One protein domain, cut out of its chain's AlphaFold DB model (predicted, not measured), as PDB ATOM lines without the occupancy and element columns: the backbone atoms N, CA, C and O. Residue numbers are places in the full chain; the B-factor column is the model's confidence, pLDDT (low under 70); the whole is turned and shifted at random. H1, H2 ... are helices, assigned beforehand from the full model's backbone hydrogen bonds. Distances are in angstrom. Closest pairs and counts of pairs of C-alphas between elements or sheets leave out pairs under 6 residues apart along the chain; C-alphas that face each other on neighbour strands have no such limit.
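What this domain is: This is residues 16 to 58 of the 59 residues of an uncharacterized protein of Deltaproteobacteria bacterium (UniProt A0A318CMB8). What shape does the printed part take? After a leading stretch of residues 16 to 25, three short helices make a flat, open frame: H2 is the crosspiece, with H1 off toward one end of it and H3 turning off its other end as a corner. H1 and H3 do not meet, and no helix packs side by side with another. What is it made of? The printed part has 43 residues, with three named helices in the order H1, H2, H3 and no named strand, and its class is all helix. How dense is it? It is only just loose, close to compact, with a radius of gyration of the C-alphas of 11.2 A, and it spans 30 by 22 by 10 A.

How they stand to each other: How does H1, residues 26 to 34, stand to H2, residues 39 to 49? They are close but not clearly touching, with the C-alphas of Gly 32 and Arg 39 the closest at 7.2 A. Their lines are about perpendicular, at 84 degrees. How does H2 meet H3, residues 51 to 57? They only just touch, and only at the corner by their link, with 3 pairs of C-alphas within 8 A; the closest are those of Ile 46 and Phe 54, 5.9 A apart. Their lines are about perpendicular, at 78 degrees. What of H1 and H3, and of the backbones? H1 and H3 are apart. In H1, H2 and H3 every O i to N i+4 pair is within hydrogen-bond range.

Where its parts are: What comes before H1? Residues 16 to 25 hold no named helix, though residues 17 to 19 are a shorter helical run. Where does H1 lie? It begins at C-alpha 26, at (-53.602, -3.663, -41.566), and measures 12.7 A from first to last C-alpha. Where does H2 run? Its eleven residues go from Arg 39, C-alpha at (-49.055, 8.826, -41.729), to Ile 49, over 15.2 A. Where does H3 end? H3 runs from Leu 51 to Glu 57 over 10.1 A, with C-alpha 57 at (-46.402, 23.630, -39.750).

The domain as a whole: How large is it? The two C-alphas farthest apart are those of Ile 26 and Ser 56, at 30.0 A, and the first and last printed C-alphas, of Glu 16 and Asn 58, are 23.2 A apart. Is it whole, and how long are its links? The printed part has no cut, and both links are tight: 4 residues from H1 to H2 and 1 residue from H2 to H3. How sure is the model? The mean pLDDT of the printed part is 89.3, and no printed residue is under 70.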
ATOM      1  N   GLU A  16     -43.667   5.212 -54.605       89.38
ATOM      2  CA  GLU A  16     -44.864   5.532 -53.834       89.38
ATOM      3  C   GLU A  16     -44.801   4.911 -52.429       89.38
ATOM      4  O   GLU A  16     -44.729   3.694 -52.269       89.38
ATOM      5  N   LEU A  17     -44.915   5.723 -51.369       90.75
ATOM      6  CA  LEU A  17     -44.805   5.232 -49.982       90.75
ATOM      7  C   LEU A  17     -45.879   4.198 -49.602       90.75
ATOM      8  O   LEU A  17     -45.658   3.369 -48.717       90.75
ATOM      9  N   ARG A  18     -47.030   4.205 -50.287       89.38
ATOM     10  CA  ARG A  18     -48.105   3.213 -50.101       89.38
ATOM     11  C   ARG A  18     -47.701   1.792 -50.511       89.38
ATOM     12  O   ARG A  18     -48.360   0.840 -50.100       89.38
ATOM     13  N   GLU A  19     -46.648   1.636 -51.308       92.38
ATOM     14  CA  GLU A  19     -46.108   0.327 -51.699       92.38
ATOM     15  C   GLU A  19     -45.280  -0.303 -50.572       92.38
ATOM     16  O   GLU A  19     -45.123  -1.526 -50.503       92.38
ATOM     17  N   CYS A  20     -44.816   0.509 -49.617       91.44
ATOM     18  CA  CYS A  20     -44.105   0.018 -48.452       91.44
ATOM     19  C   CYS A  20     -45.065  -0.728 -47.518       91.44
ATOM     20  O   CYS A  20     -45.816  -0.129 -46.747       91.44
ATOM     21  N   LYS A  21     -44.984  -2.063 -47.502       90.06
ATOM     22  CA  LYS A  21     -45.796  -2.930 -46.621       90.06
ATOM     23  C   LYS A  21     -45.612  -2.632 -45.125       90.06
ATOM     24  O   LYS A  21     -46.484  -2.944 -44.319       90.06
ATOM     25  N   LYS A  22     -44.497  -2.006 -44.729       87.62
ATOM     26  CA  LYS A  22     -44.277  -1.555 -43.341       87.62
ATOM     27  C   LYS A  22     -45.113  -0.319 -42.986       87.62
ATOM     28  O   LYS A  22     -45.465  -0.157 -41.823       87.62
ATOM     29  N   LEU A  23     -45.419   0.534 -43.965       88.31
ATOM     30  CA  LEU A  23     -46.261   1.725 -43.799       88.31
ATOM     31  C   LEU A  23     -47.739   1.423 -44.088       88.31
ATOM     32  O   LEU A  23     -48.618   1.940 -43.411       88.31
ATOM     33  N   ASN A  24     -48.009   0.565 -45.074       87.62
ATOM     34  CA  ASN A  24     -49.346   0.232 -45.559       87.62
ATOM     35  C   ASN A  24     -49.750  -1.205 -45.175       87.62
ATOM     36  O   ASN A  24     -50.000  -2.053 -46.032       87.62
ATOM     37  N   ASN A  25     -49.789  -1.493 -43.873       88.56
ATOM     38  CA  ASN A  25     -50.321  -2.751 -43.334       88.56
ATOM     39  C   ASN A  25     -51.625  -2.533 -42.560       88.56
ATOM     40  O   ASN A  25     -51.994  -1.411 -42.223       88.56
ATOM     41  N   ILE A  26     -52.313  -3.639 -42.272       87.75
ATOM     42  CA  ILE A  26     -53.602  -3.663 -41.566       87.75
ATOM     43  C   ILE A  26     -53.505  -2.944 -40.217       87.75
ATOM     44  O   ILE A  26     -54.343  -2.103 -39.916       87.75
ATOM     45  N   VAL A  27     -52.449  -3.208 -39.445       85.62
ATOM     46  CA  VAL A  27     -52.237  -2.582 -38.133       85.62
ATOM     47  C   VAL A  27     -52.115  -1.061 -38.271       85.62
ATOM     48  O   VAL A  27     -52.786  -0.323 -37.560       85.62
ATOM     49  N   SER A  28     -51.344  -0.581 -39.249       83.25
ATOM     50  CA  SER A  28     -51.160   0.855 -39.511       83.25
ATOM     51  C   SER A  28     -52.452   1.542 -39.961       83.25
ATOM     52  O   SER A  28     -52.684   2.688 -39.592       83.25
ATOM     53  N   LYS A  29     -53.318   0.847 -40.710       82.94
ATOM     54  CA  LYS A  29     -54.647   1.358 -41.094       82.94
ATOM     55  C   LYS A  29     -55.596   1.456 -39.904       82.94
ATOM     56  O   LYS A  29     -56.348   2.414 -39.820       82.94
ATOM     57  N   ILE A  30     -55.544   0.485 -38.991       86.44
ATOM     58  CA  ILE A  30     -56.331   0.507 -37.753       86.44
ATOM     59  C   ILE A  30     -55.896   1.693 -36.890       86.44
ATOM     60  O   ILE A  30     -56.737   2.478 -36.465       86.44
ATOM     61  N   PHE A  31     -54.588   1.881 -36.690       81.56
ATOM     62  CA  PHE A  31     -54.088   3.051 -35.970       81.56
ATOM     63  C   PHE A  31     -54.477   4.353 -36.663       81.56
ATOM     64  O   PHE A  31     -55.013   5.216 -35.991       81.56
ATOM     65  N   GLY A  32     -54.327   4.462 -37.986       79.75
ATOM     66  CA  GLY A  32     -54.761   5.637 -38.754       79.75
ATOM     67  C   GLY A  32     -56.273   5.901 -38.743       79.75
ATOM     68  O   GLY A  32     -56.695   6.963 -39.175       79.75
ATOM     69  N   PHE A  33     -57.088   4.952 -38.278       81.00
ATOM     70  CA  PHE A  33     -58.515   5.164 -38.041       81.00
ATOM     71  C   PHE A  33     -58.795   5.687 -36.624       81.00
ATOM     72  O   PHE A  33     -59.702   6.491 -36.437       81.00
ATOM     73  N   PHE A  34     -58.026   5.243 -35.625       84.38
ATOM     74  CA  PHE A  34     -58.168   5.700 -34.236       84.38
ATOM     75  C   PHE A  34     -57.424   7.005 -33.944       84.38
ATOM     76  O   PHE A  34     -57.860   7.795 -33.114       84.38
ATOM     77  N   SER A  35     -56.293   7.224 -34.605       76.12
ATOM     78  CA  SER A  35     -55.625   8.515 -34.660       76.12
ATOM     79  C   SER A  35     -56.190   9.284 -35.843       76.12
ATOM     80  O   SER A  35     -56.204   8.741 -36.943       76.12
ATOM     81  N   GLU A  36     -56.551  10.554 -35.675       81.31
ATOM     82  CA  GLU A  36     -56.926  11.461 -36.778       81.31
ATOM     83  C   GLU A  36     -55.723  11.826 -37.682       81.31
ATOM     84  O   GLU A  36     -55.634  12.912 -38.243       81.31
ATOM     85  N   THR A  37     -54.735  10.936 -37.795       81.81
ATOM     86  CA  THR A  37     -53.448  11.183 -38.440       81.81
ATOM     87  C   THR A  37     -53.249  10.228 -39.607       81.81
ATOM     88  O   THR A  37     -53.201   9.005 -39.449       81.81
ATOM     89  N   ASN A  38     -53.044  10.787 -40.798       88.00
ATOM     90  CA  ASN A  38     -52.705  10.023 -41.990       88.00
ATOM     91  C   ASN A  38     -51.185   9.994 -42.194       88.00
ATOM     92  O   ASN A  38     -50.602  10.859 -42.842       88.00
ATOM     93  N   ARG A  39     -50.522   8.959 -41.664       89.88
ATOM     94  CA  ARG A  39     -49.055   8.826 -41.729       89.88
ATOM     95  C   ARG A  39     -48.493   8.895 -43.155       89.88
ATOM     96  O   ARG A  39     -47.425   9.468 -43.344       89.88
ATOM     97  N   ILE A  40     -49.156   8.284 -44.142       91.88
ATOM     98  CA  ILE A  40     -48.672   8.298 -45.535       91.88
ATOM     99  C   ILE A  40     -48.693   9.724 -46.081       91.88
ATOM    100  O   ILE A  40     -47.733  10.153 -46.713       91.88
ATOM    101  N   GLU A  41     -49.758  10.462 -45.792       91.62
ATOM    102  CA  GLU A  41     -49.896  11.863 -46.178       91.62
ATOM    103  C   GLU A  41     -48.862  12.751 -45.484       91.62
ATOM    104  O   GLU A  41     -48.183  13.513 -46.166       91.62
ATOM    105  N   SER A  42     -48.630  12.583 -44.178       93.12
ATOM    106  CA  SER A  42     -47.572  13.314 -43.465       93.12
ATOM    107  C   SER A  42     -46.188  13.052 -44.063       93.12
ATOM    108  O   SER A  42     -45.402  13.976 -44.247       93.12
ATOM    109  N   LEU A  43     -45.877  11.801 -44.414       94.62
ATOM    110  CA  LEU A  43     -44.597  11.468 -45.043       94.62
ATOM    111  C   LEU A  43     -44.489  12.023 -46.471       94.62
ATOM    112  O   LEU A  43     -43.415  12.474 -46.861       94.62
ATOM    113  N   ASN A  44     -45.580  12.032 -47.242       94.25
ATOM    114  CA  ASN A  44     -45.614  12.690 -48.550       94.25
ATOM    115  C   ASN A  44     -45.424  14.206 -48.419       94.25
ATOM    116  O   ASN A  44     -44.685  14.793 -49.206       94.25
ATOM    117  N   ARG A  45     -46.007  14.831 -47.390       95.00
ATOM    118  CA  ARG A  45     -45.774  16.242 -47.081       95.00
ATOM    119  C   ARG A  45     -44.303  16.485 -46.750       95.00
ATOM    120  O   ARG A  45     -43.703  17.381 -47.324       95.00
ATOM    121  N   ILE A  46     -43.680  15.642 -45.923       95.56
ATOM    122  CA  ILE A  46     -42.236  15.728 -45.637       95.56
ATOM    123  C   ILE A  46     -41.398  15.606 -46.924       95.56
ATOM    124  O   ILE A  46     -40.451  16.374 -47.074       95.56
ATOM    125  N   LYS A  47     -41.755  14.724 -47.875       92.81
ATOM    126  CA  LYS A  47     -41.082  14.653 -49.193       92.81
ATOM    127  C   LYS A  47     -41.179  15.968 -49.978       92.81
ATOM    128  O   LYS A  47     -40.245  16.311 -50.694       92.81
ATOM    129  N   GLU A  48     -42.304  16.671 -49.872       94.44
ATOM    130  CA  GLU A  48     -42.572  17.914 -50.602       94.44
ATOM    131  C   GLU A  48     -41.855  19.123 -49.984       94.44
ATOM    132  O   GLU A  48     -41.247  19.916 -50.700       94.44
ATOM    133  N   ILE A  49     -41.939  19.284 -48.659       95.38
ATOM    134  CA  ILE A  49     -41.527  20.523 -47.976       95.38
ATOM    135  C   ILE A  49     -40.280  20.380 -47.096       95.38
ATOM    136  O   ILE A  49     -39.750  21.389 -46.629       95.38
ATOM    137  N   GLY A  50     -39.803  19.155 -46.873       94.62
ATOM    138  CA  GLY A  50     -38.701  18.840 -45.965       94.62
ATOM    139  C   GLY A  50     -39.130  18.718 -44.497       94.62
ATOM    140  O   GLY A  50     -40.121  19.304 -44.055       94.62
ATOM    141  N   LEU A  51     -38.352  17.955 -43.720       93.19
ATOM    142  CA  LEU A  51     -38.662  17.626 -42.323       93.19
ATOM    143  C   LEU A  51     -38.771  18.865 -41.421       93.19
ATOM    144  O   LEU A  51     -39.719  18.979 -40.647       93.19
ATOM    145  N   GLU A  52     -37.827  19.799 -41.522       94.75
ATOM    146  CA  GLU A  52     -37.800  20.985 -40.654       94.75
ATOM    147  C   GLU A  52     -39.001  21.905 -40.893       94.75
ATOM    148  O   GLU A  52     -39.624  22.383 -39.945       94.75
ATOM    149  N   LYS A  53     -39.402  22.086 -42.156       95.81
ATOM    150  CA  LYS A  53     -40.591  22.876 -42.481       95.81
ATOM    151  C   LYS A  53     -41.868  22.172 -42.027       95.81
ATOM    152  O   LYS A  53     -42.737  22.820 -41.450       95.81
ATOM    153  N   PHE A  54     -41.958  20.854 -42.204       95.44
ATOM    154  CA  PHE A  54     -43.096  20.075 -41.714       95.44
ATOM    155  C   PHE A  54     -43.277  20.196 -40.198       95.44
ATOM    156  O   PHE A  54     -44.401  20.388 -39.740       95.44
ATOM    157  N   LYS A  55     -42.182  20.154 -39.421       93.38
ATOM    158  CA  LYS A  55     -42.228  20.418 -37.976       93.38
ATOM    159  C   LYS A  55     -42.834  21.791 -37.699       93.38
ATOM    160  O   LYS A  55     -43.768  21.868 -36.920       93.38
ATOM    161  N   SER A  56     -42.380  22.847 -38.380       95.06
ATOM    162  CA  SER A  56     -42.904  24.206 -38.164       95.06
ATOM    163  C   SER A  56     -44.394  24.396 -38.497       95.06
ATOM    164  O   SER A  56     -45.030  25.250 -37.892       95.06
ATOM    165  N   GLU A  57     -44.962  23.605 -39.422       91.75
ATOM    166  CA  GLU A  57     -46.402  23.630 -39.750       91.75
ATOM    167  C   GLU A  57     -47.273  22.938 -38.682       91.75
ATOM    168  O   GLU A  57     -48.485  23.135 -38.670       91.75
ATOM    169  N   ASN A  58     -46.672  22.118 -37.811       80.38
ATOM    170  CA  ASN A  58     -47.370  21.221 -36.883       80.38
ATOM    171  C   ASN A  58     -46.895  21.384 -35.418       80.38
ATOM    172  O   ASN A  58     -46.932  20.413 -34.658       80.38
TER     173      ASN A  58